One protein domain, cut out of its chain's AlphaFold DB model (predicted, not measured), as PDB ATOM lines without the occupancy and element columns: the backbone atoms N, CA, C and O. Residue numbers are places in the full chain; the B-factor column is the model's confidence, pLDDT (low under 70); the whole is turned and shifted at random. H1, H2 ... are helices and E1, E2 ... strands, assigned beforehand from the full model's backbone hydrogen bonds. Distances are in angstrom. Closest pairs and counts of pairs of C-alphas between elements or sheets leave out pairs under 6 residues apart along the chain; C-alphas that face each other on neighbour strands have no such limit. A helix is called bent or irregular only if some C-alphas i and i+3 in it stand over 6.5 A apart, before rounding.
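What this domain is: This is residues 5 to 222 of the 231 residues of the protein "Lycopene_cyc domain-containing protein" of Myxococcales bacterium (UniProt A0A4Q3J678). Two helices, H5 and H10, cross in the core, and the long H8 packs on both; bent H1 and H2 cover H5 on one side, while the hairpin of H6 and H7 covers H10 on another. H4, H9 and residues 183 to 198 lie toward one end, strand E1 at the other. The 218 printed residues include ten named helices and one named strand, E1, between H5 and H6; the class is mostly helix. The whole is compact, with a radius of gyration of the C-alphas of 16.6 A, spanning 50 by 39 by 34 A.

How they stand to each other: Start at H8, residues 148 to 175, the longest helix. It touches H10, residues 199 to 219, at a steep tilt of 42 degrees, opposite ways; look at the closest C-alphas, Ala 158 and Leu 210, 4.1 A apart. The hub is H5, residues 68 to 88, whose residues 80 to 85 alone touch H8, closest at C-alphas Tyr 85 and Gly 157, 5.0 A. H1, residues 5 to 22, was assigned as one helix by its hydrogen bonds but is bent, with C-alphas 12 and 15 6.6 A apart: its arms are H1a, residues 5 to 12, and H1b, residues 15 to 22. H1a touches H5, closest at C-alphas Ser 9 and Phe 73, 4.3 A. H1b forms a hairpin with H2, residues 24 to 37. H5 touches H3, residues 39 to 46, with residues 70 to 74 alone, and only just touches H4, residues 57 to 64, with 3 pairs of C-alphas within 8 A. H6, residues 103 to 123, and H7, residues 128 to 146, form a hairpin, closest at C-alphas Ala 118 and Ala 131, 4.9 A. H6, H7, H8 and H10 make an up-and-down bundle, each running against the one before it. H9, residues 179 to 182, is close to but not clearly touching H8, 6.3 A at C-alphas Ala 173 and Val 179. E1, residues 91 to 95, pairs with no named strand. Every O i to N i+4 pair is within hydrogen-bond range in H1a, H1b and H6; H2 has 8 of 10, H3 0 of 4 but 4 of 5 O i to N i+3 pairs, H4 2 of 4, H5 15 of 17, H7 14 of 15, H8 22 of 24 and H10 15 of 17, while H9 is too short.

Where its parts are: Find C-alpha 148 at (269.446, 343.056, 256.626); H8 runs 40.8 A to C-alpha 175 at (244.224, 311.029, 255.909), with a kink of 25 degrees near residue 155. H6 measures 30.1 A, H5 and H10 29.6 A each, H7 27.7 A.

The domain as a whole: The printed part has no cut. The C-alphas farthest apart, Ala 97 and Arg 182, are 50.7 A apart. The link from H9 to H10 is long, and residues 186 to 189 in it have pLDDT under 70.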
ATOM      1  N   PHE A   5     245.631 315.168 266.343       91.06
ATOM      2  CA  PHE A   5     246.826 315.960 266.605       91.06
ATOM      3  C   PHE A   5     248.096 315.116 266.581       91.06
ATOM      4  O   PHE A   5     249.057 315.517 265.948       91.06
ATOM      5  N   LEU A   6     248.091 313.906 267.149       93.44
ATOM      6  CA  LEU A   6     249.250 313.017 267.052       93.44
ATOM      7  C   LEU A   6     249.625 312.740 265.590       93.44
ATOM      8  O   LEU A   6     250.801 312.790 265.236       93.44
ATOM      9  N   VAL A   7     248.631 312.482 264.733       94.75
ATOM     10  CA  VAL A   7     248.859 312.295 263.292       94.75
ATOM     11  C   VAL A   7     249.487 313.551 262.683       94.75
ATOM     12  O   VAL A   7     250.478 313.438 261.965       94.75
ATOM     13  N   LEU A   8     248.965 314.738 263.003       94.56
ATOM     14  CA  LEU A   8     249.529 316.009 262.547       94.56
ATOM     15  C   LEU A   8     250.975 316.202 263.035       94.56
ATOM     16  O   LEU A   8     251.864 316.450 262.225       94.56
ATOM     17  N   SER A   9     251.249 316.020 264.326       95.12
ATOM     18  CA  SER A   9     252.588 316.160 264.906       95.12
ATOM     19  C   SER A   9     253.597 315.224 264.238       95.12
ATOM     20  O   SER A   9     254.704 315.643 263.901       95.12
ATOM     21  N   LEU A  10     253.211 313.971 263.978       96.44
ATOM     22  CA  LEU A  10     254.060 313.008 263.274       96.44
ATOM     23  C   LEU A  10     254.300 313.402 261.811       96.44
ATOM     24  O   LEU A  10     255.428 313.278 261.333       96.44
ATOM     25  N   LEU A  11     253.289 313.923 261.106       96.62
ATOM     26  CA  LEU A  11     253.464 314.452 259.747       96.62
ATOM     27  C   LEU A  11     254.495 315.586 259.715       96.62
ATOM     28  O   LEU A  11     255.326 315.634 258.811       96.62
ATOM     29  N   PHE A  12     254.495 316.457 260.725       96.50
ATOM     30  CA  PHE A  12     255.432 317.580 260.823       96.50
ATOM     31  C   PHE A  12     256.885 317.153 261.091       96.50
ATOM     32  O   PHE A  12     257.807 317.916 260.793       96.50
ATOM     33  N   LEU A  13     257.130 315.926 261.566       96.50
ATOM     34  CA  LEU A  13     258.484 315.367 261.642       96.50
ATOM     35  C   LEU A  13     259.032 314.951 260.271       96.50
ATOM     36  O   LEU A  13     260.251 314.952 260.083       96.50
ATOM     37  N   VAL A  14     258.166 314.594 259.316       97.69
ATOM     38  CA  VAL A  14     258.579 313.973 258.046       97.69
ATOM     39  C   VAL A  14     259.504 314.880 257.228       97.69
ATOM     40  O   VAL A  14     260.585 314.412 256.863       97.69
ATOM     41  N   PRO A  15     259.190 316.169 256.968       96.94
ATOM     42  CA  PRO A  15     260.091 317.022 256.196       96.94
ATOM     43  C   PRO A  15     261.436 317.220 256.894       96.94
ATOM     44  O   PRO A  15     262.480 317.170 256.249       96.94
ATOM     45  N   GLY A  16     261.428 317.372 258.223       95.19
ATOM     46  CA  GLY A  16     262.651 317.453 259.018       95.19
ATOM     47  C   GLY A  16     263.508 316.188 258.890       95.19
ATOM     48  O   GLY A  16     264.709 316.276 258.650       95.19
ATOM     49  N   ALA A  17     262.905 315.003 258.971       96.56
ATOM     50  CA  ALA A  17     263.621 313.745 258.780       96.56
ATOM     51  C   ALA A  17     264.212 313.638 257.363       96.56
ATOM     52  O   ALA A  17     265.398 313.344 257.212       96.56
ATOM     53  N   VAL A  18     263.425 313.954 256.331       97.69
ATOM     54  CA  VAL A  18     263.880 313.953 254.931       97.69
ATOM     55  C   VAL A  18     265.048 314.924 254.735       97.69
ATOM     56  O   VAL A  18     266.082 314.543 254.188       97.69
ATOM     57  N   PHE A  19     264.950 316.155 255.240       96.94
ATOM     58  CA  PHE A  19     266.032 317.136 255.143       96.94
ATOM     59  C   PHE A  19     267.282 316.709 255.915       96.94
ATOM     60  O   PHE A  19     268.387 316.883 255.411       96.94
ATOM     61  N   ALA A  20     267.139 316.091 257.088       95.81
ATOM     62  CA  ALA A  20     268.270 315.562 257.844       95.81
ATOM     63  C   ALA A  20     268.988 314.411 257.112       95.81
ATOM     64  O   ALA A  20     270.203 314.245 257.263       95.81
ATOM     65  N   LEU A  21     268.264 313.615 256.318       96.81
ATOM     66  CA  LEU A  21     268.849 312.579 255.464       96.81
ATOM     67  C   LEU A  21     269.569 313.188 254.253       96.81
ATOM     68  O   LEU A  21     270.709 312.817 253.986       96.81
ATOM     69  N   LEU A  22     268.940 314.151 253.570       95.81
ATOM     70  CA  LEU A  22     269.477 314.787 252.359       95.81
ATOM     71  C   LEU A  22     270.624 315.772 252.632       95.81
ATOM     72  O   LEU A  22     271.514 315.936 251.801       95.81
ATOM     73  N   ARG A  23     270.603 316.449 253.783       95.62
ATOM     74  CA  ARG A  23     271.554 317.502 254.166       95.62
ATOM     75  C   ARG A  23     272.100 317.266 255.577       95.62
ATOM     76  O   ARG A  23     271.699 317.944 256.529       95.62
ATOM     77  N   PRO A  24     273.043 316.315 255.741       95.31
ATOM     78  CA  PRO A  24     273.652 316.018 257.037       95.31
ATOM     79  C   PRO A  24     274.315 317.230 257.706       95.31
ATOM     80  O   PRO A  24     274.351 317.304 258.934       95.31
ATOM     81  N   ASP A  25     274.781 318.202 256.915       94.88
ATOM     82  CA  ASP A  25     275.364 319.465 257.381       94.88
ATOM     83  C   ASP A  25     274.374 320.337 258.173       94.88
ATOM     84  O   ASP A  25     274.786 321.121 259.030       94.88
ATOM     85  N   LEU A  26     273.066 320.174 257.947       97.00
ATOM     86  CA  LEU A  26     272.022 320.940 258.631       97.00
ATOM     87  C   LEU A  26     271.536 320.288 259.933       97.00
ATOM     88  O   LEU A  26     270.877 320.961 260.724       97.00
ATOM     89  N   ARG A  27     271.891 319.029 260.230       96.94
ATOM     90  CA  ARG A  27     271.390 318.299 261.419       96.94
ATOM     91  C   ARG A  27     271.627 319.053 262.727       96.94
ATOM     92  O   ARG A  27     270.732 319.142 263.565       96.94
ATOM     93  N   GLY A  28     272.811 319.647 262.883       96.00
ATOM     94  CA  GLY A  28     273.151 320.440 264.067       96.00
ATOM     95  C   GLY A  28     272.375 321.758 264.170       96.00
ATOM     96  O   GLY A  28     272.134 322.249 265.268       96.00
ATOM     97  N   LEU A  29     271.968 322.355 263.046       97.19
ATOM     98  CA  LEU A  29     271.067 323.512 263.040       97.19
ATOM     99  C   LEU A  29     269.652 323.091 263.444       97.19
ATOM    100  O   LEU A  29     269.066 323.699 264.334       97.19
ATOM    101  N   MET A  30     269.149 322.021 262.831       98.06
ATOM    102  CA  MET A  30     267.801 321.502 263.048       98.06
ATOM    103  C   MET A  30     267.591 321.056 264.494       98.06
ATOM    104  O   MET A  30     266.586 321.416 265.093       98.06
ATOM    105  N   GLY A  31     268.559 320.352 265.091       97.75
ATOM    106  CA  GLY A  31     268.490 319.951 266.499       97.75
ATOM    107  C   GLY A  31     268.480 321.145 267.459       97.75
ATOM    108  O   GLY A  31     267.700 321.172 268.408       97.75
ATOM    109  N   ARG A  32     269.289 322.179 267.182       97.56
ATOM    110  CA  ARG A  32     269.267 323.423 267.968       97.56
ATOM    111  C   ARG A  32     267.945 324.167 267.821       97.56
ATOM    112  O   ARG A  32     267.445 324.687 268.813       97.56
ATOM    113  N   MET A  33     267.386 324.207 266.612       97.50
ATOM    114  CA  MET A  33     266.092 324.836 266.356       97.50
ATOM    115  C   MET A  33     264.958 324.075 267.039       97.50
ATOM    116  O   MET A  33     264.152 324.697 267.714       97.50
ATOM    117  N   ALA A  34     264.943 322.742 266.958       97.19
ATOM    118  CA  ALA A  34     263.978 321.916 267.674       97.19
ATOM    119  C   ALA A  34     264.028 322.192 269.184       97.19
ATOM    120  O   ALA A  34     262.991 322.437 269.791       97.19
ATOM    121  N   LEU A  35     265.229 322.247 269.775       96.94
ATOM    122  CA  LEU A  35     265.395 322.576 271.192       96.94
ATOM    123  C   LEU A  35     264.910 323.997 271.524       96.94
ATOM    124  O   LEU A  35     264.217 324.193 272.520       96.94
ATOM    125  N   ALA A  36     265.251 324.981 270.690       96.62
ATOM    126  CA  ALA A  36     264.812 326.363 270.867       96.62
ATOM    127  C   ALA A  36     263.288 326.522 270.732       96.62
ATOM    128  O   ALA A  36     262.726 327.427 271.341       96.62
ATOM    129  N   SER A  37     262.619 325.641 269.984       95.88
ATOM    130  CA  SER A  37     261.165 325.650 269.816       95.88
ATOM    131  C   SER A  37     260.391 325.058 270.998       95.88
ATOM    132  O   SER A  37     259.199 325.320 271.128       95.88
ATOM    133  N   MET A  38     261.032 324.283 271.879       94.19
ATOM    134  CA  MET A  38     260.351 323.572 272.974       94.19
ATOM    135  C   MET A  38     259.491 324.451 273.895       94.19
ATOM    136  O   MET A  38     258.403 324.005 274.260       94.19
ATOM    137  N   PRO A  39     259.882 325.692 274.257       93.81
ATOM    138  CA  PRO A  39     259.031 326.559 275.071       93.81
ATOM    139  C   PRO A  39     257.650 326.823 274.455       93.81
ATOM    140  O   PRO A  39     256.690 327.030 275.193       93.81
ATOM    141  N   PHE A  40     257.523 326.773 273.123       93.44
ATOM    142  CA  PHE A  40     256.240 326.965 272.446       93.44
ATOM    143  C   PHE A  40     255.272 325.796 272.656       93.44
ATOM    144  O   PHE A  40     254.068 326.015 272.588       93.44
ATOM    145  N   ALA A  41     255.743 324.594 273.012       91.62
ATOM    146  CA  ALA A  41     254.844 323.485 273.346       91.62
ATOM    147  C   ALA A  41     253.946 323.826 274.547       91.62
ATOM    148  O   ALA A  41     252.759 323.525 274.562       91.62
ATOM    149  N   VAL A  42     254.485 324.547 275.536       89.12
ATOM    150  CA  VAL A  42     253.719 324.983 276.716       89.12
ATOM    151  C   VAL A  42     252.705 326.079 276.361       89.12
ATOM    152  O   VAL A  42     251.717 326.267 277.072       89.12
ATOM    153  N   THR A  43     252.914 326.797 275.252       89.19
ATOM    154  CA  THR A  43     251.993 327.850 274.797       89.19
ATOM    155  C   THR A  43     250.710 327.305 274.177       89.19
ATOM    156  O   THR A  43     249.770 328.077 274.006       89.19
ATOM    157  N   GLU A  44     250.607 325.991 273.945       86.81
ATOM    158  CA  GLU A  44     249.377 325.343 273.465       86.81
ATOM    159  C   GLU A  44     248.171 325.610 274.377       86.81
ATOM    160  O   GLU A  44     247.034 325.750 273.925       86.81
ATOM    161  N   ARG A  45     248.433 325.831 275.668       86.25
ATOM    162  CA  ARG A  45     247.438 326.256 276.665       86.25
ATOM    163  C   ARG A  45     246.668 327.517 276.275       86.25
ATOM    164  O   ARG A  45     245.591 327.757 276.808       86.25
ATOM    165  N   LEU A  46     247.241 328.345 275.402       85.19
ATOM    166  CA  LEU A  46     246.617 329.560 274.881       85.19
ATOM    167  C   LEU A  46     245.708 329.265 273.676       85.19
ATOM    168  O   LEU A  46     244.781 330.027 273.405       85.19
ATOM    169  N   PHE A  47     245.971 328.176 272.950       80.31
ATOM    170  CA  PHE A  47     245.229 327.756 271.762       80.31
ATOM    171  C   PHE A  47     244.012 326.897 272.116       80.31
ATOM    172  O   PHE A  47     242.960 327.031 271.484       80.31
ATOM    173  N   VAL A  48     244.102 326.059 273.149       79.06
ATOM    174  CA  VAL A  48     243.000 325.187 273.580       79.06
ATOM    175  C   VAL A  48     242.160 325.855 274.681       79.06
ATOM    176  O   VAL A  48     242.720 326.365 275.647       79.06
ATOM    177  N   PRO A  49     240.810 325.838 274.612       79.12
ATOM    178  CA  PRO A  49     239.947 325.351 273.528       79.12
ATOM    179  C   PRO A  49     239.532 326.461 272.541       79.12
ATOM    180  O   PRO A  49     238.585 326.288 271.769       79.12
ATOM    181  N   ALA A  50     240.149 327.642 272.642       77.94
ATOM    182  CA  ALA A  50     239.703 328.854 271.962       77.94
ATOM    183  C   ALA A  50     239.818 328.762 270.435       77.94
ATOM    184  O   ALA A  50     238.935 329.259 269.737       77.94
ATOM    185  N   TYR A  51     240.875 328.116 269.940       78.06
ATOM    186  CA  TYR A  51     241.169 327.920 268.522       78.06
ATOM    187  C   TYR A  51     240.728 326.538 268.027       78.06
ATOM    188  O   TYR A  51     240.072 326.419 266.992       78.06
ATOM    189  N   TRP A  52     241.032 325.494 268.797       81.19
ATOM    190  CA  TRP A  52     240.723 324.103 268.462       81.19
ATOM    191  C   TRP A  52     240.721 323.215 269.716       81.19
ATOM    192  O   TRP A  52     241.098 323.667 270.801       81.19
ATOM    193  N   LYS A  53     240.241 321.967 269.603       81.69
ATOM    194  CA  LYS A  53     240.160 321.026 270.740       81.69
ATOM    195  C   LYS A  53     240.533 319.590 270.332       81.69
ATOM    196  O   LYS A  53     239.637 318.770 270.108       81.69
ATOM    197  N   PRO A  54     241.833 319.263 270.232       82.75
ATOM    198  CA  PRO A  54     242.277 317.914 269.902       82.75
ATOM    199  C   PRO A  54     242.190 316.961 271.104       82.75
ATOM    200  O   PRO A  54     242.057 317.374 272.256       82.75
ATOM    201  N   ARG A  55     242.295 315.653 270.837       84.06
ATOM    202  CA  ARG A  55     242.499 314.631 271.876       84.06
ATOM    203  C   ARG A  55     243.986 314.321 272.004       84.06
ATOM    204  O   ARG A  55     244.606 313.930 271.018       84.06
ATOM    205  N   PHE A  56     244.501 314.433 273.222       85.94
ATOM    206  CA  PHE A  56     245.893 314.144 273.563       85.94
ATOM    207  C   PHE A  56     246.081 312.707 274.060       85.94
ATOM    208  O   PHE A  56     245.203 312.137 274.723       85.94
ATOM    209  N   LEU A  57     247.248 312.129 273.785       86.38
ATOM    210  CA  LEU A  57     247.719 310.886 274.377       86.38
ATOM    211  C   LEU A  57     247.753 311.013 275.902       86.38
ATOM    212  O   LEU A  57     248.130 312.042 276.462       86.38
ATOM    213  N   PHE A  58     247.317 309.946 276.574       86.88
ATOM    214  CA  PHE A  58     247.233 309.850 278.037       86.88
ATOM    215  C   PHE A  58     246.397 310.949 278.724       86.88
ATOM    216  O   PHE A  58     246.483 311.106 279.936       86.88
ATOM    217  N   GLY A  59     245.591 311.715 277.975       80.00
ATOM    218  CA  GLY A  59     244.820 312.830 278.534       80.00
ATOM    219  C   GLY A  59     245.683 314.003 279.014       80.00
ATOM    220  O   GLY A  59     245.220 314.809 279.818       80.00
ATOM    221  N   LEU A  60     246.932 314.120 278.541       81.62
ATOM    222  CA  LEU A  60     247.868 315.150 279.013       81.62
ATOM    223  C   LEU A  60     247.363 316.578 278.784       81.62
ATOM    224  O   LEU A  60     247.576 317.433 279.639       81.62
ATOM    225  N   GLY A  61     246.632 316.825 277.696       79.81
ATOM    226  CA  GLY A  61     246.019 318.130 277.445       79.81
ATOM    227  C   GLY A  61     245.022 318.550 278.527       79.81
ATOM    228  O   GLY A  61     245.002 319.714 278.903       79.81
ATOM    229  N   ASP A  62     244.255 317.618 279.098       79.62
ATOM    230  CA  ASP A  62     243.305 317.938 280.172       79.62
ATOM    231  C   ASP A  62     244.015 318.124 281.528       79.62
ATOM    232  O   ASP A  62     243.559 318.889 282.375       79.62
ATOM    233  N   LEU A  63     245.152 317.447 281.727       81.00
ATOM    234  CA  LEU A  63     245.934 317.480 282.969       81.00
ATOM    235  C   LEU A  63     246.878 318.691 283.055       81.00
ATOM    236  O   LEU A  63     246.978 319.335 284.097       81.00
ATOM    237  N   LEU A  64     247.603 318.977 281.973       82.19
ATOM    238  CA  LEU A  64     248.693 319.958 281.922       82.19
ATOM    239  C   LEU A  64     248.379 321.148 281.007       82.19
ATOM    240  O   LEU A  64     249.042 322.187 281.100       82.19
ATOM    241  N   GLY A  65     247.384 321.007 280.127       81.62
ATOM    242  CA  GLY A  65     247.066 321.974 279.079       81.62
ATOM    243  C   GLY A  65     247.970 321.890 277.838       81.62
ATOM    244  O   GLY A  65     247.798 322.681 276.918       81.62
ATOM    245  N   PHE A  66     248.923 320.955 277.817       87.31
ATOM    246  CA  PHE A  66     249.766 320.601 276.672       87.31
ATOM    247  C   PHE A  66     250.171 319.120 276.789       87.31
ATOM    248  O   PHE A  66     250.063 318.526 277.867       87.31
ATOM    249  N   GLY A  67     250.630 318.508 275.703       89.94
ATOM    250  CA  GLY A  67     250.992 317.095 275.635       89.94
ATOM    251  C   GLY A  67     252.280 316.810 274.868       89.94
ATOM    252  O   GLY A  67     253.046 317.698 274.493       89.94
ATOM    253  N   LEU A  68     252.529 315.520 274.643       92.06
ATOM    254  CA  LEU A  68     253.681 315.056 273.868       92.06
ATOM    255  C   LEU A  68     253.573 315.499 272.402       92.06
ATOM    256  O   LEU A  68     254.575 315.792 271.757       92.06
ATOM    257  N   GLU A  69     252.347 315.571 271.894       93.75
ATOM    258  CA  GLU A  69     252.010 316.023 270.553       93.75
ATOM    259  C   GLU A  69     252.506 317.441 270.282       93.75
ATOM    260  O   GLU A  69     253.041 317.676 269.199       93.75
ATOM    261  N   ASP A  70     252.416 318.342 271.264       93.12
ATOM    262  CA  ASP A  70     252.914 319.716 271.152       93.12
ATOM    263  C   ASP A  70     254.426 319.745 271.001       93.12
ATOM    264  O   ASP A  70     254.961 320.392 270.105       93.12
ATOM    265  N   VAL A  71     255.122 318.989 271.852       95.06
ATOM    266  CA  VAL A  71     256.583 318.860 271.827       95.06
ATOM    267  C   VAL A  71     257.043 318.334 270.469       95.06
ATOM    268  O   VAL A  71     257.953 318.897 269.861       95.06
ATOM    269  N   ILE A  72     256.392 317.284 269.964       96.44
ATOM    270  CA  ILE A  72     256.695 316.705 268.652       96.44
ATOM    271  C   ILE A  72     256.413 317.718 267.537       96.44
ATOM    272  O   ILE A  72     257.248 317.898 266.648       96.44
ATOM    273  N   PHE A  73     255.263 318.390 267.593       96.12
ATOM    274  CA  PHE A  73     254.840 319.354 266.585       96.12
ATOM    275  C   PHE A  73     255.810 320.531 266.492       96.12
ATOM    276  O   PHE A  73     256.340 320.790 265.413       96.12
ATOM    277  N   VAL A  74     256.122 321.204 267.607       96.56
ATOM    278  CA  VAL A  74     257.012 322.377 267.588       96.56
ATOM    279  C   VAL A  74     258.456 322.004 267.242       96.56
ATOM    280  O   VAL A  74     259.158 322.792 266.601       96.56
ATOM    281  N   ALA A  75     258.899 320.794 267.607       97.19
ATOM    282  CA  ALA A  75     260.198 320.265 267.208       97.19
ATOM    283  C   ALA A  75     260.271 320.031 265.694       97.19
ATOM    284  O   ALA A  75     261.214 320.493 265.049       97.19
ATOM    285  N   GLY A  76     259.271 319.344 265.131       97.56
ATOM    286  CA  GLY A  76     259.161 319.085 263.695       97.56
ATOM    287  C   GLY A  76     259.058 320.378 262.895       97.56
ATOM    288  O   GLY A  76     259.855 320.603 261.981       97.56
ATOM    289  N   LEU A  77     258.156 321.270 263.317       97.69
ATOM    290  CA  LEU A  77     257.964 322.599 262.744       97.69
ATOM    291  C   LEU A  77     259.262 323.404 262.734       97.69
ATOM    292  O   LEU A  77     259.680 323.880 261.682       97.69
ATOM    293  N   GLY A  78     259.942 323.516 263.879       97.38
ATOM    294  CA  GLY A  78     261.216 324.228 263.972       97.38
ATOM    295  C   GLY A  78     262.291 323.620 263.069       97.38
ATOM    296  O   GLY A  78     262.976 324.337 262.336       97.38
ATOM    297  N   ALA A  79     262.421 322.291 263.087       97.38
ATOM    298  CA  ALA A  79     263.423 321.578 262.307       97.38
ATOM    299  C   ALA A  79     263.246 321.802 260.801       97.38
ATOM    300  O   ALA A  79     264.218 322.147 260.126       97.38
ATOM    301  N   TYR A  80     262.035 321.650 260.260       96.31
ATOM    302  CA  TYR A  80     261.845 321.869 258.829       96.31
ATOM    303  C   TYR A  80     261.846 323.360 258.473       96.31
ATOM    304  O   TYR A  80     262.435 323.725 257.454       96.31
ATOM    305  N   ALA A  81     261.265 324.239 259.297       97.62
ATOM    306  CA  ALA A  81     261.180 325.665 258.983       97.62
ATOM    307  C   ALA A  81     262.568 326.302 258.818       97.62
ATOM    308  O   ALA A  81     262.785 327.052 257.869       97.62
ATOM    309  N   CYS A  82     263.543 325.943 259.664       98.06
ATOM    310  CA  CYS A  82     264.914 326.445 259.513       98.06
ATOM    311  C   CYS A  82     265.702 325.814 258.355       98.06
ATOM    312  O   CYS A  82     266.636 326.430 257.837       98.06
ATOM    313  N   ALA A  83     265.351 324.591 257.950       97.75
ATOM    314  CA  ALA A  83     266.085 323.837 256.938       97.75
ATOM    315  C   ALA A  83     265.516 324.005 255.521       97.75
ATOM    316  O   ALA A  83     266.244 323.804 254.552       97.75
ATOM    317  N   THR A  84     264.255 324.416 255.369       97.81
ATOM    318  CA  THR A  84     263.584 324.461 254.058       97.81
ATOM    319  C   THR A  84     264.318 325.367 253.070       97.81
ATOM    320  O   THR A  84     264.676 324.928 251.978       97.81
ATOM    321  N   TYR A  85     264.601 326.615 253.457       98.00
ATOM    322  CA  TYR A  85     265.322 327.558 252.601       98.00
ATOM    323  C   TYR A  85     266.710 327.041 252.166       98.00
ATOM    324  O   TYR A  85     266.963 326.977 250.960       98.00
ATOM    325  N   PRO A  86     267.621 326.640 253.080       97.12
ATOM    326  CA  PRO A  86     268.944 326.178 252.669       97.12
ATOM    327  C   PRO A  86     268.941 324.857 251.891       97.12
ATOM    328  O   PRO A  86     269.864 324.637 251.106       97.12
ATOM    329  N   VAL A  87     267.937 323.995 252.074       96.88
ATOM    330  CA  VAL A  87     267.775 322.771 251.273       96.88
ATOM    331  C   VAL A  87     267.358 323.122 249.846       96.88
ATOM    332  O   VAL A  87     268.040 322.731 248.905       96.88
ATOM    333  N   VAL A  88     266.269 323.878 249.682       97.00
ATOM    334  CA  VAL A  88     265.675 324.158 248.363       97.00
ATOM    335  C   VAL A  88     266.548 325.099 247.534       97.00
ATOM    336  O   VAL A  88     266.697 324.905 246.331       97.00
ATOM    337  N   CYS A  89     267.151 326.110 248.159       96.19
ATOM    338  CA  CYS A  89     267.966 327.107 247.464       96.19
ATOM    339  C   CYS A  89     269.465 326.761 247.419       96.19
ATOM    340  O   CYS A  89     270.270 327.659 247.161       96.19
ATOM    341  N   ASP A  90     269.834 325.513 247.727       94.88
ATOM    342  CA  ASP A  90     271.218 325.020 247.795       94.88
ATOM    343  C   ASP A  90     272.170 325.982 248.533       94.88
ATOM    344  O   ASP A  90     273.167 326.484 248.001       94.88
ATOM    345  N   ARG A  91     271.818 326.313 249.783       95.94
ATOM    346  CA  ARG A  91     272.631 327.183 250.646       95.94
ATOM    347  C   ARG A  91     273.297 326.400 251.763       95.94
ATOM    348  O   ARG A  91     272.679 325.563 252.420       95.94
ATOM    349  N   ARG A  92     274.557 326.737 252.032       94.88
ATOM    350  CA  ARG A  92     275.287 326.324 253.235       94.88
ATOM    351  C   ARG A  92     275.044 327.318 254.354       94.88
ATOM    352  O   ARG A  92     274.961 328.522 254.116       94.88
ATOM    353  N   VAL A  93     274.988 326.811 255.577       95.19
ATOM    354  CA  VAL A  93     274.873 327.633 256.779       95.19
ATOM    355  C   VAL A  93     276.253 327.744 257.405       95.19
ATOM    356  O   VAL A  93     276.798 326.758 257.893       95.19
ATOM    357  N   VAL A  94     276.835 328.939 257.354       94.62
ATOM    358  CA  VAL A  94     278.200 329.195 257.832       94.62
ATOM    359  C   VAL A  94     278.201 330.270 258.918       94.62
ATOM    360  O   VAL A  94     277.351 331.165 258.873       94.62
ATOM    361  N   PRO A  95     279.125 330.228 259.891       93.06
ATOM    362  CA  PRO A  95     279.257 331.294 260.880       93.06
ATOM    363  C   PRO A  95     279.586 332.651 260.241       93.06
ATOM    364  O   PRO A  95     280.246 332.730 259.198       93.06
ATOM    365  N   VAL A  96     279.134 333.734 260.872       91.94
ATOM    366  CA  VAL A  96     279.630 335.092 260.598       91.94
ATOM    367  C   VAL A  96     280.938 335.336 261.360       91.94
ATOM    368  O   VAL A  96     281.223 334.644 262.333       91.94
ATOM    369  N   ALA A  97     281.725 336.332 260.943       82.00
ATOM    370  CA  ALA A  97     283.025 336.625 261.559       82.00
ATOM    371  C   ALA A  97     282.924 336.980 263.058       82.00
ATOM    372  O   ALA A  97     283.768 336.574 263.848       82.00
ATOM    373  N   ALA A  98     281.867 337.695 263.454       82.69
ATOM    374  CA  ALA A  98     281.600 338.062 264.843       82.69
ATOM    375  C   ALA A  98     280.431 337.237 265.406       82.69
ATOM    376  O   ALA A  98     279.270 337.654 265.356       82.69
ATOM    377  N   VAL A  99     280.731 336.041 265.916       79.19
ATOM    378  CA  VAL A  99     279.729 335.189 266.574       79.19
ATOM    379  C   VAL A  99     279.300 335.837 267.902       79.19
ATOM    380  O   VAL A  99     280.155 336.298 268.658       79.19
ATOM    381  N   PRO A 100     277.993 335.884 268.227       82.38
ATOM    382  CA  PRO A 100     277.528 336.425 269.500       82.38
ATOM    383  C   PRO A 100     278.147 335.702 270.703       82.38
ATOM    384  O   PRO A 100     278.201 334.477 270.726       82.38
ATOM    385  N   VAL A 101     278.522 336.453 271.745       79.69
ATOM    386  CA  VAL A 101     279.151 335.914 272.971       79.69
ATOM    387  C   VAL A 101     278.212 334.973 273.745       79.69
ATOM    388  O   VAL A 101     278.659 334.025 274.383       79.69
ATOM    389  N   ARG A 102     276.893 335.214 273.693       90.94
ATOM    390  CA  ARG A 102     275.863 334.407 274.380       90.94
ATOM    391  C   ARG A 102     274.665 334.132 273.463       90.94
ATOM    392  O   ARG A 102     273.591 334.704 273.665       90.94
ATOM    393  N   PRO A 103     274.824 333.272 272.444       92.38
ATOM    394  CA  PRO A 103     273.814 333.114 271.403       92.38
ATOM    395  C   PRO A 103     272.509 332.507 271.944       92.38
ATOM    396  O   PRO A 103     271.424 332.935 271.563       92.38
ATOM    397  N   TRP A 104     272.602 331.583 272.907       94.25
ATOM    398  CA  TRP A 104     271.435 330.990 273.567       94.25
ATOM    399  C   TRP A 104     270.676 331.972 274.457       94.25
ATOM    400  O   TRP A 104     269.455 332.011 274.387       94.25
ATOM    401  N   ALA A 105     271.370 332.802 275.243       95.44
ATOM    402  CA  ALA A 105     270.707 333.804 276.081       95.44
ATOM    403  C   ALA A 105     269.973 334.847 275.225       95.44
ATOM    404  O   ALA A 105     268.832 335.199 275.505       95.44
ATOM    405  N   ARG A 106     270.607 335.289 274.132       94.56
ATOM    406  CA  ARG A 106     269.997 336.190 273.150       94.56
ATOM    407  C   ARG A 106     268.776 335.554 272.471       94.56
ATOM    408  O   ARG A 106     267.747 336.209 272.338       94.56
ATOM    409  N   GLY A 107     268.886 334.291 272.051       95.88
ATOM    410  CA  GLY A 107     267.779 333.541 271.455       95.88
ATOM    411  C   GLY A 107     266.612 333.360 272.426       95.88
ATOM    412  O   GLY A 107     265.476 333.657 272.074       95.88
ATOM    413  N   ALA A 108     266.897 332.967 273.669       96.88
ATOM    414  CA  ALA A 108     265.900 332.822 274.727       96.88
ATOM    415  C   ALA A 108     265.208 334.152 275.055       96.88
ATOM    416  O   ALA A 108     263.991 334.178 275.203       96.88
ATOM    417  N   ALA A 109     265.951 335.264 275.099       96.69
ATOM    418  CA  ALA A 109     265.371 336.593 275.288       96.69
ATOM    419  C   ALA A 109     264.413 336.969 274.147       96.69
ATOM    420  O   ALA A 109     263.336 337.496 274.407       96.69
ATOM    421  N   MET A 110     264.764 336.657 272.894       97.12
ATOM    422  CA  MET A 110     263.883 336.896 271.744       97.12
ATOM    423  C   MET A 110     262.631 336.009 271.781       97.12
ATOM    424  O   MET A 110     261.533 336.501 271.539       97.12
ATOM    425  N   ILE A 111     262.769 334.726 272.129       97.19
ATOM    426  CA  ILE A 111     261.627 333.815 272.314       97.19
ATOM    427  C   ILE A 111     260.715 334.324 273.435       97.19
ATOM    428  O   ILE A 111     259.509 334.435 273.237       97.19
ATOM    429  N   GLY A 112     261.285 334.696 274.583       97.19
ATOM    430  CA  GLY A 112     260.539 335.262 275.704       97.19
ATOM    431  C   GLY A 112     259.806 336.547 275.322       97.19
ATOM    432  O   GLY A 112     258.632 336.694 275.645       97.19
ATOM    433  N   ALA A 113     260.455 337.440 274.569       97.12
ATOM    434  CA  ALA A 113     259.832 338.658 274.057       97.12
ATOM    435  C   ALA A 113     258.686 338.362 273.074       97.12
ATOM    436  O   ALA A 113     257.638 338.996 273.161       97.12
ATOM    437  N   ALA A 114     258.847 337.383 272.177       96.75
ATOM    438  CA  ALA A 114     257.795 336.974 271.249       96.75
ATOM    439  C   ALA A 114     256.590 336.362 271.984       96.75
ATOM    440  O   ALA A 114     255.451 336.730 271.702       96.75
ATOM    441  N   ILE A 115     256.824 335.490 272.971       96.44
ATOM    442  CA  ILE A 115     255.757 334.920 273.807       96.44
ATOM    443  C   ILE A 115     255.047 336.028 274.592       96.44
ATOM    444  O   ILE A 115     253.822 336.087 274.589       96.44
ATOM    445  N   ALA A 116     255.794 336.945 275.215       96.94
ATOM    446  CA  ALA A 116     255.217 338.071 275.948       96.94
ATOM    447  C   ALA A 116     254.375 338.982 275.038       96.94
ATOM    448  O   ALA A 116     253.282 339.390 275.426       96.94
ATOM    449  N   ALA A 117     254.842 339.257 273.817       97.19
ATOM    450  CA  ALA A 117     254.089 340.023 272.828       97.19
ATOM    451  C   ALA A 117     252.793 339.307 272.414       97.19
ATOM    452  O   ALA A 117     251.741 339.944 272.363       97.19
ATOM    453  N   ALA A 118     252.839 337.992 272.173       96.06
ATOM    454  CA  ALA A 118     251.647 337.206 271.863       96.06
ATOM    455  C   ALA A 118     250.639 337.234 273.023       96.06
ATOM    456  O   ALA A 118     249.467 337.528 272.807       96.06
ATOM    457  N   VAL A 119     251.095 337.017 274.263       95.75
ATOM    458  CA  VAL A 119     250.246 337.077 275.468       95.75
ATOM    459  C   VAL A 119     249.613 338.458 275.640       95.75
ATOM    460  O   VAL A 119     248.423 338.547 275.930       95.75
ATOM    461  N   LEU A 120     250.372 339.534 275.416       97.38
ATOM    462  CA  LEU A 120     249.845 340.896 275.478       97.38
ATOM    463  C   LEU A 120     248.753 341.129 274.427       97.38
ATOM    464  O   LEU A 120     247.697 341.661 274.754       97.38
ATOM    465  N   LEU A 121     248.972 340.708 273.179       96.38
ATOM    466  CA  LEU A 121     247.973 340.836 272.112       96.38
ATOM    467  C   LEU A 121     246.702 340.032 272.419       96.38
ATOM    468  O   LEU A 121     245.599 340.529 272.198       96.38
ATOM    469  N   ILE A 122     246.843 338.832 272.987       94.31
ATOM    470  CA  ILE A 122     245.707 338.019 273.443       94.31
ATOM    471  C   ILE A 122     244.940 338.739 274.554       94.31
ATOM    472  O   ILE A 122     243.714 338.809 274.504       94.31
ATOM    473  N   ALA A 123     245.642 339.326 275.528       95.06
ATOM    474  CA  ALA A 123     245.021 340.107 276.599       95.06
ATOM    475  C   ALA A 123     244.278 341.351 276.072       95.06
ATOM    476  O   ALA A 123     243.293 341.776 276.670       95.06
ATOM    477  N   LEU A 124     244.709 341.898 274.931       95.94
ATOM    478  CA  LEU A 124     244.035 342.980 274.204       95.94
ATOM    479  C   LEU A 124     242.866 342.500 273.319       95.94
ATOM    480  O   LEU A 124     242.278 343.302 272.596       95.94
ATOM    481  N   GLY A 125     242.514 341.212 273.365       92.31
ATOM    482  CA  GLY A 125     241.379 340.640 272.638       92.31
ATOM    483  C   GLY A 125     241.694 340.170 271.217       92.31
ATOM    484  O   GLY A 125     240.776 339.805 270.482       92.31
ATOM    485  N   VAL A 126     242.967 340.149 270.805       92.12
ATOM    486  CA  VAL A 126     243.362 339.591 269.503       92.12
ATOM    487  C   VAL A 126     243.263 338.060 269.563       92.12
ATOM    488  O   VAL A 126     243.810 337.460 270.492       92.12
ATOM    489  N   PRO A 127     242.619 337.382 268.591       91.81
ATOM    490  CA  PRO A 127     242.542 335.926 268.622       91.81
ATOM    491  C   PRO A 127     243.938 335.287 268.562       91.81
ATOM    492  O   PRO A 127     244.806 335.741 267.814       91.81
ATOM    493  N   VAL A 128     244.132 334.213 269.335       91.69
ATOM    494  CA  VAL A 128     245.442 333.594 269.625       91.69
ATOM    495  C   VAL A 128     246.306 333.325 268.391       91.69
ATOM    496  O   VAL A 128     247.491 333.654 268.397       91.69
ATOM    497  N   LEU A 129     245.725 332.806 267.307       91.69
ATOM    498  CA  LEU A 129     246.456 332.542 266.066       91.69
ATOM    499  C   LEU A 129     247.091 333.824 265.503       91.69
ATOM    500  O   LEU A 129     248.286 333.853 265.205       91.69
ATOM    501  N   TYR A 130     246.305 334.895 265.390       92.94
ATOM    502  CA  TYR A 130     246.772 336.169 264.848       92.94
ATOM    503  C   TYR A 130     247.760 336.844 265.787       92.94
ATOM    504  O   TYR A 130     248.758 337.384 265.318       92.94
ATOM    505  N   ALA A 131     247.537 336.763 267.100       94.88
ATOM    506  CA  ALA A 131     248.486 337.254 268.091       94.88
ATOM    507  C   ALA A 131     249.863 336.583 267.933       94.88
ATOM    508  O   ALA A 131     250.884 337.271 267.908       94.88
ATOM    509  N   THR A 132     249.895 335.263 267.737       94.38
ATOM    510  CA  THR A 132     251.138 334.513 267.510       94.38
ATOM    511  C   THR A 132     251.803 334.883 266.184       94.38
ATOM    512  O   THR A 132     253.006 335.141 266.164       94.38
ATOM    513  N   VAL A 133     251.049 334.974 265.084       95.62
ATOM    514  CA  VAL A 133     251.602 335.379 263.777       95.62
ATOM    515  C   VAL A 133     252.175 336.797 263.835       95.62
ATOM    516  O   VAL A 133     253.281 337.039 263.348       95.62
ATOM    517  N   VAL A 134     251.465 337.735 264.467       96.88
ATOM    518  CA  VAL A 134     251.944 339.109 264.656       96.88
ATOM    519  C   VAL A 134     253.202 339.122 265.524       96.88
ATOM    520  O   VAL A 134     254.168 339.794 265.171       96.88
ATOM    521  N   ALA A 135     253.253 338.343 266.606       97.31
ATOM    522  CA  ALA A 135     254.448 338.231 267.439       97.31
ATOM    523  C   ALA A 135     255.654 337.661 266.668       97.31
ATOM    524  O   ALA A 135     256.758 338.205 266.768       97.31
ATOM    525  N   MET A 136     255.452 336.627 265.842       97.50
ATOM    526  CA  MET A 136     256.483 336.095 264.940       97.50
ATOM    527  C   MET A 136     256.973 337.161 263.954       97.50
ATOM    528  O   MET A 136     258.183 337.304 263.750       97.50
ATOM    529  N   ALA A 137     256.054 337.928 263.363       97.50
ATOM    530  CA  ALA A 137     256.377 338.987 262.414       97.50
ATOM    531  C   ALA A 137     257.158 340.132 263.076       97.50
ATOM    532  O   ALA A 137     258.192 340.538 262.550       97.50
ATOM    533  N   LEU A 138     256.726 340.609 264.248       97.50
ATOM    534  CA  LEU A 138     257.394 341.677 264.999       97.50
ATOM    535  C   LEU A 138     258.783 341.253 265.486       97.50
ATOM    536  O   LEU A 138     259.755 341.984 265.286       97.50
ATOM    537  N   GLY A 139     258.900 340.054 266.066       97.19
ATOM    538  CA  GLY A 139     260.190 339.502 266.482       97.19
ATOM    539  C   GLY A 139     261.144 339.356 265.298       97.19
ATOM    540  O   GLY A 139     262.306 339.762 265.368       97.19
ATOM    541  N   THR A 140     260.642 338.865 264.162       97.94
ATOM    542  CA  THR A 140     261.446 338.756 262.939       97.94
ATOM    543  C   THR A 140     261.839 340.119 262.386       97.94
ATOM    544  O   THR A 140     263.006 340.318 262.053       97.94
ATOM    545  N   ALA A 141     260.926 341.089 262.351       98.00
ATOM    546  CA  ALA A 141     261.224 342.452 261.924       98.00
ATOM    547  C   ALA A 141     262.342 343.073 262.778       98.00
ATOM    548  O   ALA A 141     263.302 343.614 262.225       98.00
ATOM    549  N   ALA A 142     262.287 342.913 264.106       97.06
ATOM    550  CA  ALA A 142     263.340 343.372 265.010       97.06
ATOM    551  C   ALA A 142     264.704 342.723 264.699       97.06
ATOM    552  O   ALA A 142     265.732 343.405 264.668       97.06
ATOM    553  N   MET A 143     264.728 341.421 264.394       97.19
ATOM    554  CA  MET A 143     265.952 340.731 263.972       97.19
ATOM    555  C   MET A 143     266.480 341.260 262.629       97.19
ATOM    556  O   MET A 143     267.676 341.546 262.510       97.19
ATOM    557  N   LEU A 144     265.598 341.458 261.645       97.38
ATOM    558  CA  LEU A 144     265.943 341.941 260.306       97.38
ATOM    559  C   LEU A 144     266.472 343.379 260.302       97.38
ATOM    560  O   LEU A 144     267.327 343.694 259.476       97.38
ATOM    561  N   VAL A 145     266.048 344.236 261.240       96.69
ATOM    562  CA  VAL A 145     266.633 345.581 261.412       96.69
ATOM    563  C   VAL A 145     268.140 345.495 261.665       96.69
ATOM    564  O   VAL A 145     268.897 346.275 261.091       96.69
ATOM    565  N   THR A 146     268.580 344.511 262.456       94.00
ATOM    566  CA  THR A 146     270.003 344.300 262.788       94.00
ATOM    567  C   THR A 146     270.765 343.432 261.780       94.00
ATOM    568  O   THR A 146     271.992 343.455 261.754       94.00
ATOM    569  N   ARG A 147     270.058 342.644 260.961       94.75
ATOM    570  CA  ARG A 147     270.622 341.670 260.010       94.75
ATOM    571  C   ARG A 147     269.869 341.727 258.681       94.75
ATOM    572  O   ARG A 147     269.082 340.843 258.345       94.75
ATOM    573  N   ARG A 148     270.108 342.799 257.920       95.94
ATOM    574  CA  ARG A 148     269.446 343.056 256.626       95.94
ATOM    575  C   ARG A 148     269.766 341.993 255.568       95.94
ATOM    576  O   ARG A 148     268.949 341.754 254.685       95.94
ATOM    577  N   ASP A 149     270.900 341.303 255.697       95.81
ATOM    578  CA  ASP A 149     271.289 340.171 254.848       95.81
ATOM    579  C   ASP A 149     270.312 338.984 254.931       95.81
ATOM    580  O   ASP A 149     270.256 338.164 254.017       95.81
ATOM    581  N   LEU A 150     269.507 338.905 255.996       97.69
ATOM    582  CA  LEU A 150     268.525 337.843 256.203       97.69
ATOM    583  C   LEU A 150     267.146 338.148 255.601       97.69
ATOM    584  O   LEU A 150     266.283 337.278 255.655       97.69
ATOM    585  N   ILE A 151     266.918 339.327 255.003       98.06
ATOM    586  CA  ILE A 151     265.603 339.687 254.438       98.06
ATOM    587  C   ILE A 151     265.212 338.723 253.314       98.06
ATOM    588  O   ILE A 151     264.147 338.115 253.366       98.06
ATOM    589  N   VAL A 152     266.082 338.552 252.315       97.56
ATOM    590  CA  VAL A 152     265.798 337.680 251.165       97.56
ATOM    591  C   VAL A 152     265.679 336.209 251.591       97.56
ATOM    592  O   VAL A 152     264.671 335.593 251.242       97.56
ATOM    593  N   PRO A 153     266.615 335.643 252.386       98.00
ATOM    594  CA  PRO A 153     266.434 334.320 252.975       98.00
ATOM    595  C   PRO A 153     265.127 334.177 253.756       98.00
ATOM    596  O   PRO A 153     264.425 333.191 253.576       98.00
ATOM    597  N   GLY A 154     264.776 335.165 254.581       98.12
ATOM    598  CA  GLY A 154     263.565 335.152 255.394       98.12
ATOM    599  C   GLY A 154     262.290 335.121 254.556       98.12
ATOM    600  O   GLY A 154     261.429 334.286 254.807       98.12
ATOM    601  N   LEU A 155     262.179 335.973 253.534       98.38
ATOM    602  CA  LEU A 155     261.012 336.000 252.642       98.38
ATOM    603  C   LEU A 155     260.885 334.713 251.820       98.38
ATOM    604  O   LEU A 155     259.794 334.159 251.704       98.38
ATOM    605  N   ALA A 156     261.999 334.201 251.292       98.25
ATOM    606  CA  ALA A 156     262.005 332.912 250.605       98.25
ATOM    607  C   ALA A 156     261.625 331.771 251.562       98.25
ATOM    608  O   ALA A 156     260.823 330.912 251.212       98.25
ATOM    609  N   GLY A 157     262.147 331.794 252.789       98.06
ATOM    610  CA  GLY A 157     261.801 330.859 253.856       98.06
ATOM    611  C   GLY A 157     260.329 330.909 254.252       98.06
ATOM    612  O   GLY A 157     259.729 329.859 254.461       98.06
ATOM    613  N   ALA A 158     259.720 332.097 254.281       98.44
ATOM    614  CA  ALA A 158     258.288 332.272 254.509       98.44
ATOM    615  C   ALA A 158     257.470 331.536 253.443       98.44
ATOM    616  O   ALA A 158     256.649 330.684 253.771       98.44
ATOM    617  N   LEU A 159     257.743 331.815 252.164       98.38
ATOM    618  CA  LEU A 159     257.020 331.211 251.045       98.38
ATOM    619  C   LEU A 159     257.233 329.696 250.983       98.38
ATOM    620  O   LEU A 159     256.271 328.938 250.912       98.38
ATOM    621  N   LEU A 160     258.485 329.241 251.048       98.19
ATOM    622  CA  LEU A 160     258.806 327.816 250.980       98.19
ATOM    623  C   LEU A 160     258.270 327.055 252.199       98.19
ATOM    624  O   LEU A 160     257.721 325.966 252.049       98.19
ATOM    625  N   GLY A 161     258.389 327.634 253.396       97.50
ATOM    626  CA  GLY A 161     257.848 327.065 254.627       97.50
ATOM    627  C   GLY A 161     256.328 326.932 254.579       97.50
ATOM    628  O   GLY A 161     255.806 325.880 254.944       97.50
ATOM    629  N   ALA A 162     255.627 327.941 254.052       97.56
ATOM    630  CA  ALA A 162     254.182 327.894 253.843       97.56
ATOM    631  C   ALA A 162     253.767 326.846 252.802       97.56
ATOM    632  O   ALA A 162     252.757 326.175 252.994       97.56
ATOM    633  N   LEU A 163     254.546 326.651 251.731       97.94
ATOM    634  CA  LEU A 163     254.287 325.594 250.746       97.94
ATOM    635  C   LEU A 163     254.444 324.194 251.352       97.94
ATOM    636  O   LEU A 163     253.605 323.328 251.107       97.94
ATOM    637  N   VAL A 164     255.481 323.974 252.169       97.81
ATOM    638  CA  VAL A 164     255.645 322.714 252.911       97.81
ATOM    639  C   VAL A 164     254.486 322.523 253.889       97.81
ATOM    640  O   VAL A 164     253.888 321.452 253.909       97.81
ATOM    641  N   TYR A 165     254.119 323.564 254.641       97.12
ATOM    642  CA  TYR A 165     252.993 323.526 255.578       97.12
ATOM    643  C   TYR A 165     251.681 323.173 254.857       97.12
ATOM    644  O   TYR A 165     250.977 322.254 255.267       97.12
ATOM    645  N   LEU A 166     251.384 323.827 253.728       97.00
ATOM    646  CA  LEU A 166     250.222 323.524 252.892       97.00
ATOM    647  C   LEU A 166     250.230 322.067 252.425       97.00
ATOM    648  O   LEU A 166     249.209 321.392 252.517       97.00
ATOM    649  N   ALA A 167     251.370 321.565 251.942       97.75
ATOM    650  CA  ALA A 167     251.488 320.176 251.515       97.75
ATOM    651  C   ALA A 167     251.174 319.205 252.667       97.75
ATOM    652  O   ALA A 167     250.428 318.244 252.467       97.75
ATOM    653  N   LEU A 168     251.664 319.486 253.880       97.31
ATOM    654  CA  LEU A 168     251.340 318.705 255.075       97.31
ATOM    655  C   LEU A 168     249.845 318.770 255.411       97.31
ATOM    656  O   LEU A 168     249.242 317.728 255.656       97.31
ATOM    657  N   CYS A 169     249.224 319.951 255.357       95.75
ATOM    658  CA  CYS A 169     247.783 320.110 255.569       95.75
ATOM    659  C   CYS A 169     246.947 319.344 254.540       95.75
ATOM    660  O   CYS A 169     245.928 318.753 254.893       95.75
ATOM    661  N   LEU A 170     247.367 319.322 253.273       96.50
ATOM    662  CA  LEU A 170     246.684 318.570 252.222       96.50
ATOM    663  C   LEU A 170     246.783 317.063 252.465       96.50
ATOM    664  O   LEU A 170     245.777 316.362 252.351       96.50
ATOM    665  N   VAL A 171     247.961 316.561 252.846       96.94
ATOM    666  CA  VAL A 171     248.131 315.156 253.249       96.94
ATOM    667  C   VAL A 171     247.254 314.849 254.462       96.94
ATOM    668  O   VAL A 171     246.529 313.856 254.461       96.94
ATOM    669  N   PHE A 172     247.244 315.729 255.461       94.94
ATOM    670  CA  PHE A 172     246.436 315.572 256.663       94.94
ATOM    671  C   PHE A 172     244.931 315.513 256.360       94.94
ATOM    672  O   PHE A 172     244.256 314.590 256.813       94.94
ATOM    673  N   ALA A 173     244.415 316.409 255.512       93.56
ATOM    674  CA  ALA A 173     243.019 316.397 255.068       93.56
ATOM    675  C   ALA A 173     242.641 315.128 254.290       93.56
ATOM    676  O   ALA A 173     241.488 314.699 254.332       93.56
ATOM    677  N   ARG A 174     243.593 314.519 253.572       94.81
ATOM    678  CA  ARG A 174     243.376 313.236 252.886       94.81
ATOM    679  C   ARG A 174     243.357 312.055 253.848       94.81
ATOM    680  O   ARG A 174     242.571 311.138 253.638       94.81
ATOM    681  N   LEU A 175     244.197 312.073 254.882       94.38
ATOM    682  CA  LEU A 175     244.224 311.029 255.909       94.38
ATOM    683  C   LEU A 175     243.004 311.101 256.832       94.38
ATOM    684  O   LEU A 175     242.498 310.068 257.264       94.38
ATOM    685  N   ILE A 176     242.529 312.313 257.127       92.38
ATOM    686  CA  ILE A 176     241.401 312.560 258.024       92.38
ATOM    687  C   ILE A 176     240.419 313.525 257.342       92.38
ATOM    688  O   ILE A 176     240.483 314.738 257.546       92.38
ATOM    689  N   PRO A 177     239.479 313.006 256.532       91.38
ATOM    690  CA  PRO A 177     238.493 313.842 255.857       91.38
ATOM    691  C   PRO A 177     237.649 314.676 256.837       91.38
ATOM    692  O   PRO A 177     237.219 314.205 257.897       91.38
ATOM    693  N   GLY A 178     237.405 315.937 256.474       87.62
ATOM    694  CA  GLY A 178     236.586 316.863 257.264       87.62
ATOM    695  C   GLY A 178     237.240 317.369 258.559       87.62
ATOM    696  O   GLY A 178     236.540 317.845 259.453       87.62
ATOM    697  N   VAL A 179     238.555 317.178 258.730       88.62
ATOM    698  CA  VAL A 179     239.259 317.507 259.982       88.62
ATOM    699  C   VAL A 179     239.275 319.008 260.282       88.62
ATOM    700  O   VAL A 179     239.034 319.409 261.419       88.62
ATOM    701  N   PHE A 180     239.466 319.849 259.266       87.38
ATOM    702  CA  PHE A 180     239.514 321.304 259.433       87.38
ATOM    703  C   PHE A 180     238.141 321.920 259.723       87.38
ATOM    704  O   PHE A 180     238.057 323.003 260.284       87.38
ATOM    705  N   GLU A 181     237.049 321.263 259.346       84.69
ATOM    706  CA  GLU A 181     235.682 321.697 259.647       84.69
ATOM    707  C   GLU A 181     235.250 321.281 261.054       84.69
ATOM    708  O   GLU A 181     234.478 321.982 261.703       84.69
ATOM    709  N   ARG A 182     235.714 320.112 261.504       83.94
ATOM    710  CA  ARG A 182     235.289 319.500 262.764       83.94
ATOM    711  C   ARG A 182     236.104 319.982 263.957       83.94
ATOM    712  O   ARG A 182     235.541 320.167 265.035       83.94
ATOM    713  N   THR A 183     237.415 320.113 263.781       79.31
ATOM    714  CA  THR A 183     238.351 320.235 264.907       79.31
ATOM    715  C   THR A 183     238.885 321.656 265.060       79.31
ATOM    716  O   THR A 183     239.111 322.099 266.187       79.31
ATOM    717  N   TRP A 184     239.004 322.397 263.957       81.12
ATOM    718  CA  TRP A 184     239.386 323.807 263.949       81.12
ATOM    719  C   TRP A 184     238.150 324.695 263.972       81.12
ATOM    720  O   TRP A 184     237.148 324.411 263.313       81.12
ATOM    721  N   ARG A 185     238.222 325.807 264.706       77.69
ATOM    722  CA  ARG A 185     237.191 326.841 264.632       77.69
ATOM    723  C   ARG A 185     237.465 327.734 263.421       77.69
ATOM    724  O   ARG A 185     238.557 328.295 263.343       77.69
ATOM    725  N   PRO A 186     236.506 327.895 262.490       64.94
ATOM    726  CA  PRO A 186     236.666 328.806 261.364       64.94
ATOM    727  C   PRO A 186     236.986 330.213 261.868       64.94
ATOM    728  O   PRO A 186     236.266 330.733 262.727       64.94
ATOM    729  N   SER A 187     238.048 330.833 261.355       68.62
ATOM    730  CA  SER A 187     238.348 332.209 261.732       68.62
ATOM    731  C   SER A 187     237.320 333.189 261.182       68.62
ATOM    732  O   SER A 187     236.848 333.083 260.050       68.62
ATOM    733  N   ILE A 188     237.037 334.195 262.007       67.69
ATOM    734  CA  ILE A 188     236.223 335.359 261.671       67.69
ATOM    735  C   ILE A 188     237.035 336.379 260.845       67.69
ATOM    736  O   ILE A 188     236.458 337.104 260.041       67.69
ATOM    737  N   LEU A 189     238.362 336.445 261.024       69.19
ATOM    738  CA  LEU A 189     239.215 337.505 260.458       69.19
ATOM    739  C   LEU A 189     239.762 337.190 259.061       69.19
ATOM    740  O   LEU A 189     239.972 338.110 258.276       69.19
ATOM    741  N   LEU A 190     239.977 335.912 258.738       80.94
ATOM    742  CA  LEU A 190     240.433 335.484 257.413       80.94
ATOM    743  C   LEU A 190     239.532 334.363 256.873       80.94
ATOM    744  O   LEU A 190     239.973 333.218 256.732       80.94
ATOM    745  N   PRO A 191     238.251 334.665 256.584       78.56
ATOM    746  CA  PRO A 191     237.320 333.671 256.079       78.56
ATOM    747  C   PRO A 191     237.744 333.255 254.668       78.56
ATOM    748  O   PRO A 191     237.651 334.021 253.711       78.56
ATOM    749  N   GLY A 192     238.238 332.030 254.523       86.38
ATOM    750  CA  GLY A 192     238.645 331.507 253.228       86.38
ATOM    751  C   GLY A 192     239.391 330.188 253.328       86.38
ATOM    752  O   GLY A 192     239.867 329.786 254.392       86.38
ATOM    753  N   ARG A 193     239.490 329.505 252.187       89.25
ATOM    754  CA  ARG A 193     240.213 328.241 252.056       89.25
ATOM    755  C   ARG A 193     240.990 328.213 250.750       89.25
ATOM    756  O   ARG A 193     240.483 328.653 249.722       89.25
ATOM    757  N   LEU A 194     242.181 327.629 250.781       90.94
ATOM    758  CA  LEU A 194     242.950 327.269 249.597       90.94
ATOM    759  C   LEU A 194     242.993 325.746 249.501       90.94
ATOM    760  O   LEU A 194     243.489 325.085 250.408       90.94
ATOM    761  N   LEU A 195     242.459 325.178 248.416       90.31
ATOM    762  CA  LEU A 195     242.412 323.719 248.212       90.31
ATOM    763  C   LEU A 195     241.767 322.955 249.395       90.31
ATOM    764  O   LEU A 195     242.151 321.833 249.709       90.31
ATOM    765  N   GLY A 196     240.795 323.580 250.072       87.12
ATOM    766  CA  GLY A 196     240.120 323.036 251.257       87.12
ATOM    767  C   GLY A 196     240.811 323.335 252.595       87.12
ATOM    768  O   GLY A 196     240.158 323.237 253.633       87.12
ATOM    769  N   VAL A 197     242.072 323.775 252.589       91.19
ATOM    770  CA  VAL A 197     242.835 324.143 253.794       91.19
ATOM    771  C   VAL A 197     242.506 325.586 254.208       91.19
ATOM    772  O   VAL A 197     242.504 326.461 253.339       91.19
ATOM    773  N   PRO A 198     242.228 325.873 255.494       92.12
ATOM    774  CA  PRO A 198     241.994 327.237 255.973       92.12
ATOM    775  C   PRO A 198     243.164 328.178 255.662       92.12
ATOM    776  O   PRO A 198     244.326 327.804 255.816       92.12
ATOM    777  N   LEU A 199     242.874 329.421 255.264       92.62
ATOM    778  CA  LEU A 199     243.927 330.422 255.019       92.62
ATOM    779  C   LEU A 199     244.738 330.756 256.283       92.62
ATOM    780  O   LEU A 199     245.897 331.151 256.188       92.62
ATOM    781  N   ASP A 200     244.148 330.544 257.453       91.69
ATOM    782  CA  ASP A 200     244.797 330.628 258.760       91.69
ATOM    783  C   ASP A 200     246.047 329.748 258.874       91.69
ATOM    784  O   ASP A 200     247.083 330.199 259.364       91.69
ATOM    785  N   GLU A 201     245.977 328.520 258.360       92.19
ATOM    786  CA  GLU A 201     247.097 327.574 258.367       92.19
ATOM    787  C   GLU A 201     248.233 328.054 257.462       92.19
ATOM    788  O   GLU A 201     249.411 327.930 257.792       92.19
ATOM    789  N   LEU A 202     247.890 328.673 256.327       94.06
ATOM    790  CA  LEU A 202     248.881 329.283 255.442       94.06
ATOM    791  C   LEU A 202     249.546 330.487 256.093       94.06
ATOM    792  O   LEU A 202     250.760 330.648 255.983       94.06
ATOM    793  N   LEU A 203     248.763 331.324 256.772       95.38
ATOM    794  CA  LEU A 203     249.276 332.482 257.489       95.38
ATOM    795  C   LEU A 203     250.238 332.052 258.605       95.38
ATOM    796  O   LEU A 203     251.316 332.635 258.752       95.38
ATOM    797  N   TYR A 204     249.889 330.996 259.339       95.00
ATOM    798  CA  TYR A 204     250.771 330.401 260.334       95.00
ATOM    799  C   TYR A 204     252.037 329.814 259.694       95.00
ATOM    800  O   TYR A 204     253.145 330.119 260.135       95.00
ATOM    801  N   GLY A 205     251.902 329.063 258.596       96.94
ATOM    802  CA  GLY A 205     253.027 328.523 257.829       96.94
ATOM    803  C   GLY A 205     253.983 329.599 257.298       96.94
ATOM    804  O   GLY A 205     255.201 329.419 257.358       96.94
ATOM    805  N   LEU A 206     253.457 330.744 256.848       97.88
ATOM    806  CA  LEU A 206     254.249 331.912 256.439       97.88
ATOM    807  C   LEU A 206     255.046 332.481 257.619       97.88
ATOM    808  O   LEU A 206     256.252 332.705 257.497       97.88
ATOM    809  N   GLY A 207     254.392 332.691 258.766       97.88
ATOM    810  CA  GLY A 207     255.038 333.193 259.982       97.88
ATOM    811  C   GLY A 207     256.119 332.246 260.508       97.88
ATOM    812  O   GLY A 207     257.233 332.681 260.821       97.88
ATOM    813  N   ALA A 208     255.829 330.945 260.536       97.62
ATOM    814  CA  ALA A 208     256.761 329.910 260.962       97.62
ATOM    815  C   ALA A 208     257.958 329.782 260.005       97.62
ATOM    816  O   ALA A 208     259.097 329.722 260.461       97.62
ATOM    817  N   GLY A 209     257.733 329.809 258.688       98.06
ATOM    818  CA  GLY A 209     258.807 329.776 257.691       98.06
ATOM    819  C   GLY A 209     259.720 331.004 257.759       98.06
ATOM    820  O   GLY A 209     260.948 330.875 257.738       98.06
ATOM    821  N   LEU A 210     259.129 332.196 257.911       98.56
ATOM    822  CA  LEU A 210     259.853 333.460 258.051       98.56
ATOM    823  C   LEU A 210     260.729 333.456 259.309       98.56
ATOM    824  O   LEU A 210     261.951 333.617 259.237       98.56
ATOM    825  N   SER A 211     260.100 333.246 260.466       98.25
ATOM    826  CA  SER A 211     260.777 333.265 261.763       98.25
ATOM    827  C   SER A 211     261.779 332.120 261.894       98.25
ATOM    828  O   SER A 211     262.919 332.358 262.284       98.25
ATOM    829  N   GLY A 212     261.411 330.907 261.479       97.69
ATOM    830  CA  GLY A 212     262.264 329.723 261.502       97.69
ATOM    831  C   GLY A 212     263.503 329.845 260.620       97.69
ATOM    832  O   GLY A 212     264.536 329.275 260.955       97.69
ATOM    833  N   THR A 213     263.455 330.639 259.545       98.19
ATOM    834  CA  THR A 213     264.639 330.917 258.715       98.19
ATOM    835  C   THR A 213     265.537 331.993 259.332       98.19
ATOM    836  O   THR A 213     266.763 331.852 259.342       98.19
ATOM    837  N   VAL A 214     264.954 333.070 259.870       98.44
ATOM    838  CA  VAL A 214     265.709 334.235 260.369       98.44
ATOM    839  C   VAL A 214     266.266 334.012 261.775       98.44
ATOM    840  O   VAL A 214     267.443 334.286 262.019       98.44
ATOM    841  N   PHE A 215     265.443 333.506 262.694       98.31
ATOM    842  CA  PHE A 215     265.787 333.316 264.103       98.31
ATOM    843  C   PHE A 215     267.107 332.573 264.317       98.31
ATOM    844  O   PHE A 215     267.986 333.128 264.979       98.31
ATOM    845  N   PRO A 216     267.320 331.366 263.763       97.12
ATOM    846  CA  PRO A 216     268.522 330.608 264.071       97.12
ATOM    847  C   PRO A 216     269.780 331.264 263.487       97.12
ATOM    848  O   PRO A 216     270.848 331.237 264.105       97.12
ATOM    849  N   ALA A 217     269.657 331.921 262.328       96.94
ATOM    850  CA  ALA A 217     270.749 332.663 261.709       96.94
ATOM    851  C   ALA A 217     271.126 333.925 262.501       96.94
ATOM    852  O   ALA A 217     272.303 334.283 262.607       96.94
ATOM    853  N   TRP A 218     270.142 334.583 263.107       97.31
ATOM    854  CA  TRP A 218     270.357 335.739 263.966       97.31
ATOM    855  C   TRP A 218     270.896 335.351 265.351       97.31
ATOM    856  O   TRP A 218     271.882 335.931 265.815       97.31
ATOM    857  N   ALA A 219     270.285 334.353 265.994       96.50
ATOM    858  CA  ALA A 219     270.606 333.928 267.352       96.50
ATOM    859  C   ALA A 219     272.013 333.330 267.439       96.50
ATOM    860  O   ALA A 219     272.794 333.726 268.304       96.50
ATOM    861  N   TRP A 220     272.365 332.434 266.510       96.38
ATOM    862  CA  TRP A 220     273.650 331.726 266.512       96.38
ATOM    863  C   TRP A 220     274.717 332.350 265.607       96.38
ATOM    864  O   TRP A 220     275.777 331.754 265.438       96.38
ATOM    865  N   GLY A 221     274.473 333.537 265.040       95.06
ATOM    866  CA  GLY A 221     275.464 334.230 264.212       95.06
ATOM    867  C   GLY A 221     275.828 333.445 262.953       95.06
ATOM    868  O   GLY A 221     276.999 333.188 262.693       95.06
ATOM    869  N   LEU A 222     274.823 333.045 262.177       95.94
ATOM    870  CA  LEU A 222     274.998 332.290 260.939       95.94
ATOM    871  C   LEU A 222     274.587 333.143 259.738       95.94
ATOM    872  O   LEU A 222     273.805 334.090 259.865       95.94
TER     873      LEU A 222